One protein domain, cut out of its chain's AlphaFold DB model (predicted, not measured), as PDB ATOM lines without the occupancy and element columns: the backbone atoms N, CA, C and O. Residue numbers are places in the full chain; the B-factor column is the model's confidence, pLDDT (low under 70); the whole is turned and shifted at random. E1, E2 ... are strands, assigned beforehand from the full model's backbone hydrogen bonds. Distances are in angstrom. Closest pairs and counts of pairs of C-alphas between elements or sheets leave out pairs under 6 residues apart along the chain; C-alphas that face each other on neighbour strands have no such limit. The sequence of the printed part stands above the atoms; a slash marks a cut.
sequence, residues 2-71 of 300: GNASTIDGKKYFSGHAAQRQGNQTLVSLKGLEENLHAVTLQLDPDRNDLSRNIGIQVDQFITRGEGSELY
ATOM      1  N   GLY A   2     128.343 175.470  89.836       54.38
ATOM      2  CA  GLY A   2     128.458 174.567  88.691       54.38
ATOM      3  C   GLY A   2     127.096 173.934  88.419       54.38
ATOM      4  O   GLY A   2     126.540 173.282  89.294       54.38
ATOM      5  N   ASN A   3     126.539 174.176  87.242       57.00
ATOM      6  CA  ASN A   3     125.321 173.573  86.735       57.00
ATOM      7  C   ASN A   3     125.688 172.347  85.892       57.00
ATOM      8  O   ASN A   3     126.410 172.460  84.898       57.00
ATOM      9  N   ALA A   4     125.170 171.182  86.267       61.94
ATOM     10  CA  ALA A   4     125.188 170.014  85.399       61.94
ATOM     11  C   ALA A   4     123.982 170.078  84.447       61.94
ATOM     12  O   ALA A   4     122.854 170.285  84.897       61.94
ATOM     13  N   SER A   5     124.212 169.907  83.150       61.50
ATOM     14  CA  SER A   5     123.179 169.774  82.115       61.50
ATOM     15  C   SER A   5     123.282 168.399  81.457       61.50
ATOM     16  O   SER A   5     124.323 167.749  81.510       61.50
ATOM     17  N   THR A   6     122.194 167.936  80.844       68.19
ATOM     18  CA  THR A   6     122.204 166.731  80.006       68.19
ATOM     19  C   THR A   6     121.803 167.139  78.594       68.19
ATOM     20  O   THR A   6     120.752 167.755  78.431       68.19
ATOM     21  N   ILE A   7     122.622 166.808  77.595       66.44
ATOM     22  CA  ILE A   7     122.357 167.052  76.168       66.44
ATOM     23  C   ILE A   7     122.584 165.717  75.449       66.44
ATOM     24  O   ILE A   7     123.631 165.101  75.636       66.44
ATOM     25  N   ASP A   8     121.588 165.223  74.711       74.25
ATOM     26  CA  ASP A   8     121.631 163.929  74.001       74.25
ATOM     27  C   ASP A   8     122.080 162.740  74.874       74.25
ATOM     28  O   ASP A   8     122.906 161.916  74.487       74.25
ATOM     29  N   GLY A   9     121.586 162.681  76.115       70.06
ATOM     30  CA  GLY A   9     121.941 161.634  77.084       70.06
ATOM     31  C   GLY A   9     123.338 161.772  77.706       70.06
ATOM     32  O   GLY A   9     123.657 161.047  78.649       70.06
ATOM     33  N   LYS A  10     124.157 162.728  77.258       62.06
ATOM     34  CA  LYS A  10     125.484 163.017  77.815       62.06
ATOM     35  C   LYS A  10     125.383 164.089  78.897       62.06
ATOM     36  O   LYS A  10     124.706 165.100  78.715       62.06
ATOM     37  N   LYS A  11     126.048 163.874  80.037       63.88
ATOM     38  CA  LYS A  11     126.144 164.866  81.120       63.88
ATOM     39  C   LYS A  11     127.283 165.840  80.835       63.88
ATOM     40  O   LYS A  11     128.417 165.415  80.639       63.88
ATOM     41  N   TYR A  12     126.979 167.126  80.903       63.62
ATOM     42  CA  TYR A  12     127.928 168.221  80.774       63.62
ATOM     43  C   TYR A  12     127.977 169.020  82.067       63.62
ATOM     44  O   TYR A  12     126.974 169.172  82.768       63.62
ATOM     45  N   PHE A  13     129.150 169.561  82.370       64.75
ATOM     46  CA  PHE A  13     129.343 170.489  83.476       64.75
ATOM     47  C   PHE A  13     129.576 171.887  82.909       64.75
ATOM     48  O   PHE A  13     130.417 172.082  82.035       64.75
ATOM     49  N   SER A  14     128.830 172.869  83.411       62.66
ATOM     50  CA  SER A  14     128.968 174.281  83.045       62.66
ATOM     51  C   SER A  14     128.886 175.139  84.302       62.66
ATOM     52  O   SER A  14     128.099 174.847  85.191       62.66
ATOM     53  N   GLY A  15     129.659 176.212  84.433       55.31
ATOM     54  CA  GLY A  15     129.426 177.156  85.526       55.31
ATOM     55  C   GLY A  15     130.610 178.025  85.896       55.31
ATOM     56  O   GLY A  15     131.759 177.709  85.624       55.31
ATOM     57  N   HIS A  16     130.288 179.132  86.559       55.38
ATOM     58  CA  HIS A  16     131.255 180.057  87.133       55.38
ATOM     59  C   HIS A  16     131.325 179.859  88.655       55.38
ATOM     60  O   HIS A  16     130.298 179.827  89.352       55.38
ATOM     61  N   ALA A  17     132.547 179.748  89.175       57.47
ATOM     62  CA  ALA A  17     132.842 179.779  90.600       57.47
ATOM     63  C   ALA A  17     133.914 180.846  90.858       57.47
ATOM     64  O   ALA A  17     134.985 180.806  90.267       57.47
ATOM     65  N   ALA A  18     133.618 181.808  91.738       59.00
ATOM     66  CA  ALA A  18     134.572 182.853  92.125       59.00
ATOM     67  C   ALA A  18     135.697 182.329  93.042       59.00
ATOM     68  O   ALA A  18     136.684 183.018  93.273       59.00
ATOM     69  N   GLN A  19     135.538 181.118  93.582       62.09
ATOM     70  CA  GLN A  19     136.493 180.436  94.453       62.09
ATOM     71  C   GLN A  19     136.539 178.952  94.088       62.09
ATOM     72  O   GLN A  19     135.505 178.373  93.739       62.09
ATOM     73  N   ARG A  20     137.722 178.337  94.204       61.50
ATOM     74  CA  ARG A  20     137.911 176.898  93.987       61.50
ATOM     75  C   ARG A  20     136.995 176.112  94.924       61.50
ATOM     76  O   ARG A  20     137.034 176.291  96.138       61.50
ATOM     77  N   GLN A  21     136.178 175.243  94.350       63.22
ATOM     78  CA  GLN A  21     135.302 174.337  95.083       63.22
ATOM     79  C   GLN A  21     135.997 172.967  95.133       63.22
ATOM     80  O   GLN A  21     135.888 172.184  94.189       63.22
ATOM     81  N   GLY A  22     136.803 172.729  96.174       62.66
ATOM     82  CA  GLY A  22     137.547 171.473  96.357       62.66
ATOM     83  C   GLY A  22     136.653 170.293  96.761       62.66
ATOM     84  O   GLY A  22     135.517 170.493  97.185       62.66
ATOM     85  N   ASN A  23     137.179 169.067  96.657       65.62
ATOM     86  CA  ASN A  23     136.539 167.814  97.102       65.62
ATOM     87  C   ASN A  23     135.171 167.499  96.464       65.62
ATOM     88  O   ASN A  23     134.329 166.843  97.078       65.62
ATOM     89  N   GLN A  24     134.935 167.951  95.232       69.75
ATOM     90  CA  GLN A  24     133.728 167.597  94.488       69.75
ATOM     91  C   GLN A  24     133.919 166.295  93.711       69.75
ATOM     92  O   GLN A  24     134.853 166.161  92.921       69.75
ATOM     93  N   THR A  25     132.983 165.363  93.870       70.50
ATOM     94  CA  THR A  25     132.886 164.189  92.997       70.50
ATOM     95  C   THR A  25     132.195 164.589  91.699       70.50
ATOM     96  O   THR A  25     130.991 164.837  91.693       70.50
ATOM     97  N   LEU A  26     132.949 164.641  90.599       73.00
ATOM     98  CA  LEU A  26     132.400 164.961  89.276       73.00
ATOM     99  C   LEU A  26     131.674 163.761  88.658       73.00
ATOM    100  O   LEU A  26     130.558 163.888  88.163       73.00
ATOM    101  N   VAL A  27     132.290 162.580  88.707       76.81
ATOM    102  CA  VAL A  27     131.762 161.350  88.107       76.81
ATOM    103  C   VAL A  27     131.912 160.204  89.104       76.81
ATOM    104  O   VAL A  27     132.937 160.087  89.770       76.81
ATOM    105  N   SER A  28     130.882 159.363  89.214       79.56
ATOM    106  CA  SER A  28     130.896 158.131  90.009       79.56
ATOM    107  C   SER A  28     130.339 156.996  89.161       79.56
ATOM    108  O   SER A  28     129.139 156.965  88.895       79.56
ATOM    109  N   LEU A  29     131.197 156.050  88.788       76.56
ATOM    110  CA  LEU A  29     130.823 154.832  88.070       76.56
ATOM    111  C   LEU A  29     130.806 153.654  89.051       76.56
ATOM    112  O   LEU A  29     131.645 153.587  89.949       76.56
ATOM    113  N   LYS A  30     129.819 152.765  88.928       81.88
ATOM    114  CA  LYS A  30     129.633 151.596  89.804       81.88
ATOM    115  C   LYS A  30     129.114 150.418  88.989       81.88
ATOM    116  O   LYS A  30     128.337 150.639  88.067       81.88
ATOM    117  N   GLY A  31     129.493 149.203  89.386       78.06
ATOM    118  CA  GLY A  31     129.025 147.972  88.741       78.06
ATOM    119  C   GLY A  31     129.533 147.816  87.309       78.06
ATOM    120  O   GLY A  31     128.801 147.320  86.464       78.06
ATOM    121  N   LEU A  32     130.744 148.306  87.035       79.00
ATOM    122  CA  LEU A  32     131.397 148.069  85.754       79.00
ATOM    123  C   LEU A  32     131.791 146.593  85.671       79.00
ATOM    124  O   LEU A  32     132.292 146.036  86.646       79.00
ATOM    125  N   GLU A  33     131.543 145.982  84.518       77.62
ATOM    126  CA  GLU A  33     132.013 144.630  84.210       77.62
ATOM    127  C   GLU A  33     133.546 144.599  84.134       77.62
ATOM    128  O   GLU A  33     134.176 145.631  83.873       77.62
ATOM    129  N   GLU A  34     134.144 143.425  84.342       71.88
ATOM    130  CA  GLU A  34     135.579 143.206  84.129       71.88
ATOM    131  C   GLU A  34     135.910 143.462  82.662       71.88
ATOM    132  O   GLU A  34     135.580 142.625  81.837       71.88
ATOM    133  N   ASN A  35     136.470 144.635  82.339       73.06
ATOM    134  CA  ASN A  35     136.972 145.042  81.020       73.06
ATOM    135  C   ASN A  35     137.512 146.488  81.078       73.06
ATOM    136  O   ASN A  35     137.427 147.166  82.106       73.06
ATOM    137  N   LEU A  36     138.056 146.987  79.962       77.12
ATOM    138  CA  LEU A  36     138.454 148.391  79.827       77.12
ATOM    139  C   LEU A  36     137.229 149.293  79.604       77.12
ATOM    140  O   LEU A  36     136.465 149.098  78.662       77.12
ATOM    141  N   HIS A  37     137.099 150.350  80.411       80.94
ATOM    142  CA  HIS A  37     136.039 151.355  80.277       80.94
ATOM    143  C   HIS A  37     136.624 152.734  79.977       80.94
ATOM    144  O   HIS A  37     137.579 153.169  80.621       80.94
ATOM    145  N   ALA A  38     136.037 153.452  79.017       79.75
ATOM    146  CA  ALA A  38     136.467 154.805  78.677       79.75
ATOM    147  C   ALA A  38     135.690 155.853  79.484       79.75
ATOM    148  O   ALA A  38     134.459 155.851  79.513       79.75
ATOM    149  N   VAL A  39     136.412 156.799  80.086       79.75
ATOM    150  CA  VAL A  39     135.824 157.964  80.755       79.75
ATOM    151  C   VAL A  39     136.251 159.227  80.021       79.75
ATOM    152  O   VAL A  39     137.432 159.562  79.988       79.75
ATOM    153  N   THR A  40     135.276 159.950  79.469       76.62
ATOM    154  CA  THR A  40     135.508 161.219  78.771       76.62
ATOM    155  C   THR A  40     134.783 162.344  79.497       76.62
ATOM    156  O   THR A  40     133.569 162.297  79.685       76.62
ATOM    157  N   LEU A  41     135.529 163.379  79.882       76.25
ATOM    158  CA  LEU A  41     134.993 164.616  80.445       76.25
ATOM    159  C   LEU A  41     134.996 165.685  79.349       76.25
ATOM    160  O   LEU A  41     136.057 166.041  78.844       76.25
ATOM    161  N   GLN A  42     133.816 166.181  78.975       73.50
ATOM    162  CA  GLN A  42     133.667 167.249  77.984       73.50
ATOM    163  C   GLN A  42     133.021 168.478  78.618       73.50
ATOM    164  O   GLN A  42     132.077 168.374  79.404       73.50
ATOM    165  N   LEU A  43     133.546 169.649  78.262       73.06
ATOM    166  CA  LEU A  43     132.914 170.926  78.562       73.06
ATOM    167  C   LEU A  43     131.854 171.223  77.508       73.06
ATOM    168  O   LEU A  43     132.044 170.911  76.336       73.06
ATOM    169  N   ASP A  44     130.757 171.839  77.936       71.62
ATOM    170  CA  ASP A  44     129.739 172.360  77.026       71.62
ATOM    171  C   ASP A  44     130.353 173.511  76.201       71.62
ATOM    172  O   ASP A  44     130.721 174.534  76.793       71.62
ATOM    173  N   PRO A  45     130.506 173.360  74.873       70.50
ATOM    174  CA  PRO A  45     131.184 174.346  74.040       70.50
ATOM    175  C   PRO A  45     130.426 175.677  73.972       70.50
ATOM    176  O   PRO A  45     131.068 176.725  73.932       70.50
ATOM    177  N   ASP A  46     129.093 175.657  74.040       73.62
ATOM    178  CA  ASP A  46     128.258 176.861  73.939       73.62
ATOM    179  C   ASP A  46     128.261 177.670  75.240       73.62
ATOM    180  O   ASP A  46     127.959 178.866  75.263       73.62
ATOM    181  N   ARG A  47     128.606 177.015  76.353       68.19
ATOM    182  CA  ARG A  47     128.684 177.630  77.685       68.19
ATOM    183  C   ARG A  47     130.109 177.882  78.156       68.19
ATOM    184  O   ARG A  47     130.292 178.389  79.267       68.19
ATOM    185  N   ASN A  48     131.102 177.528  77.347       68.25
ATOM    186  CA  ASN A  48     132.501 177.729  77.671       68.25
ATOM    187  C   ASN A  48     132.974 179.104  77.178       68.25
ATOM    188  O   ASN A  48     133.120 179.340  75.981       68.25
ATOM    189  N   ASP A  49     133.239 180.023  78.108       69.44
ATOM    190  CA  ASP A  49     133.809 181.331  77.779       69.44
ATOM    191  C   ASP A  49     135.323 181.210  77.543       69.44
ATOM    192  O   ASP A  49     136.140 181.340  78.462       69.44
ATOM    193  N   LEU A  50     135.696 180.983  76.279       66.75
ATOM    194  CA  LEU A  50     137.089 180.849  75.836       66.75
ATOM    195  C   LEU A  50     137.940 182.102  76.113       66.75
ATOM    196  O   LEU A  50     139.165 182.004  76.154       66.75
ATOM    197  N   SER A  51     137.326 183.270  76.340       71.69
ATOM    198  CA  SER A  51     138.057 184.514  76.612       71.69
ATOM    199  C   SER A  51     138.615 184.593  78.036       71.69
ATOM    200  O   SER A  51     139.509 185.396  78.305       71.69
ATOM    201  N   ARG A  52     138.112 183.760  78.958       63.72
ATOM    202  CA  ARG A  52     138.429 183.851  80.391       63.72
ATOM    203  C   ARG A  52     139.394 182.789  80.915       63.72
ATOM    204  O   ARG A  52     139.727 182.831  82.096       63.72
ATOM    205  N   ASN A  53     139.875 181.881  80.065       59.03
ATOM    206  CA  ASN A  53     140.779 180.782  80.437       59.03
ATOM    207  C   ASN A  53     140.323 180.024  81.709       59.03
ATOM    208  O   ASN A  53     141.116 179.735  82.606       59.03
ATOM    209  N   ILE A  54     139.017 179.758  81.818       63.03
ATOM    210  CA  ILE A  54     138.417 179.043  82.950       63.03
ATOM    211  C   ILE A  54     138.273 177.574  82.539       63.03
ATOM    212  O   ILE A  54     137.398 177.234  81.751       63.03
ATOM    213  N   GLY A  55     139.148 176.709  83.052       63.78
ATOM    214  CA  GLY A  55     139.115 175.263  82.809       63.78
ATOM    215  C   GLY A  55     138.624 174.458  84.016       63.78
ATOM    216  O   GLY A  55     138.525 174.974  85.131       63.78
ATOM    217  N   ILE A  56     138.357 173.164  83.811       71.12
ATOM    218  CA  ILE A  56     138.235 172.199  84.912       71.12
ATOM    219  C   ILE A  56     139.637 171.705  85.259       71.12
ATOM    220  O   ILE A  56     140.318 171.118  84.423       71.12
ATOM    221  N   GLN A  57     140.041 171.905  86.511       69.38
ATOM    222  CA  GLN A  57     141.187 171.212  87.081       69.38
ATOM    223  C   GLN A  57     140.697 169.911  87.724       69.38
ATOM    224  O   GLN A  57     139.862 169.944  88.630       69.38
ATOM    225  N   VAL A  58     141.204 168.774  87.246       76.69
ATOM    226  CA  VAL A  58     140.984 167.471  87.883       76.69
ATOM    227  C   VAL A  58     142.154 167.202  88.817       76.69
ATOM    228  O   VAL A  58     143.297 167.144  88.377       76.69
ATOM    229  N   ASP A  59     141.856 167.057  90.105       73.88
ATOM    230  CA  ASP A  59     142.885 166.878  91.133       73.88
ATOM    231  C   ASP A  59     143.236 165.413  91.373       73.88
ATOM    232  O   ASP A  59     144.391 165.082  91.630       73.88
ATOM    233  N   GLN A  60     142.239 164.532  91.310       78.19
ATOM    234  CA  GLN A  60     142.412 163.124  91.627       78.19
ATOM    235  C   GLN A  60     141.378 162.269  90.900       78.19
ATOM    236  O   GLN A  60     140.208 162.637  90.793       78.19
ATOM    237  N   PHE A  61     141.812 161.082  90.486       82.56
ATOM    238  CA  PHE A  61     140.929 159.977  90.152       82.56
ATOM    239  C   PHE A  61     140.985 158.939  91.271       82.56
ATOM    240  O   PHE A  61     142.060 158.617  91.777       82.56
ATOM    241  N   ILE A  62     139.824 158.436  91.679       79.06
ATOM    242  CA  ILE A  62     139.709 157.440  92.743       79.06
ATOM    243  C   ILE A  62     139.062 156.202  92.137       79.06
ATOM    244  O   ILE A  62     137.869 156.215  91.833       79.06
ATOM    245  N   THR A  63     139.844 155.140  91.985       81.31
ATOM    246  CA  THR A  63     139.344 153.811  91.635       81.31
ATOM    247  C   THR A  63     139.154 152.977  92.899       81.31
ATOM    248  O   THR A  63     139.818 153.187  93.917       81.31
ATOM    249  N   ARG A  64     138.171 152.075  92.882       79.44
ATOM    250  CA  ARG A  64     137.897 151.135  93.976       79.44
ATOM    251  C   ARG A  64     137.499 149.798  93.372       79.44
ATOM    252  O   ARG A  64     136.622 149.778  92.516       79.44
ATOM    253  N   GLY A  65     138.083 148.726  93.887       75.12
ATOM    254  CA  GLY A  65     137.917 147.379  93.356       75.12
ATOM    255  C   GLY A  65     139.276 146.715  93.181       75.12
ATOM    256  O   GLY A  65     140.297 147.394  93.063       75.12
ATOM    257  N   GLU A  66     139.289 145.390  93.216       76.88
ATOM    258  CA  GLU A  66     140.483 144.612  92.899       76.88
ATOM    259  C   GLU A  66     140.821 144.790  91.406       76.88
ATOM    260  O   GLU A  66     139.917 144.892  90.579       76.88
ATOM    261  N   GLY A  67     142.105 144.955  91.072       71.25
ATOM    262  CA  GLY A  67     142.562 145.154  89.686       71.25
ATOM    263  C   GLY A  67     142.153 146.479  89.018       71.25
ATOM    264  O   GLY A  67     142.284 146.619  87.806       71.25
ATOM    265  N   SER A  68     141.636 147.462  89.765       79.31
ATOM    266  CA  SER A  68     141.179 148.729  89.177       79.31
ATOM    267  C   SER A  68     142.327 149.711  88.922       79.31
ATOM    268  O   SER A  68     142.741 150.443  89.825       79.31
ATOM    269  N   GLU A  69     142.771 149.796  87.671       82.62
ATOM    270  CA  GLU A  69     143.845 150.692  87.231       82.62
ATOM    271  C   GLU A  69     143.355 151.764  86.247       82.62
ATOM    272  O   GLU A  69     142.314 151.634  85.600       82.62
ATOM    273  N   LEU A  70     144.099 152.870  86.168       83.44
ATOM    274  CA  LEU A  70     143.849 153.951  85.220       83.44
ATOM    275  C   LEU A  70     144.994 154.012  84.232       83.44
ATOM    276  O   LEU A  70     146.148 154.160  84.623       83.44
ATOM    277  N   TYR A  71     144.642 153.998  82.956       83.00
ATOM    278  CA  TYR A  71     145.599 154.134  81.877       83.00
ATOM    279  C   TYR A  71     145.227 155.326  81.010       83.00
ATOM    280  O   TYR A  71     144.047 155.573  80.737       83.00
TER     281      TYR A  71
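AT A GLANCE: This is residues 2 to 71 of the 300 residues of an uncharacterized protein of Streptococcus oralis SK313 (UniProt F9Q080). This domain has little regular structure: a small two-stranded hairpin, E1 and E2, and then a long looping stretch, residues 16 to 71, that runs out from residue 20 to 34, folds back to 48, and runs out again from 51 to 66. The printed part has 70 residues, with no named helix and two named strands, E1 then E2, in one antiparallel sheet of order E1 - E2. The class is all strand, with 12 residues in named elements. The whole is loose, with a radius of gyration of the C-alphas of 14.4 A and spans of 42 by 28 by 18 A.

IN THESE COORDINATES: E1, residues 2 to 7, is 15.8 A long from C-alpha 2 at (128.458, 174.567, 88.691). E2, residues 10 to 15, is 16.6 A long and ends at C-alpha 15 at (129.426, 177.156, 85.526).

HOW THE PARTS SIT: E1 and E2 form a hairpin with a tight link of 2 residues, antiparallel at 150 degrees between directions. C-alphas 4 and 13 face each other at 4.6 A. N 3 and O 14, 2.7 A, and N 12 and O 5, 2.8 A, are within hydrogen-bond range.

THE WHOLE: The C-alphas farthest apart, of Ser 51 and Glu 66, are 43.2 A apart. The printed part has no cut. Mean pLDDT of the printed part is 70.7; 30 residues are under 70, among them 2 to 7 and 10 to 24.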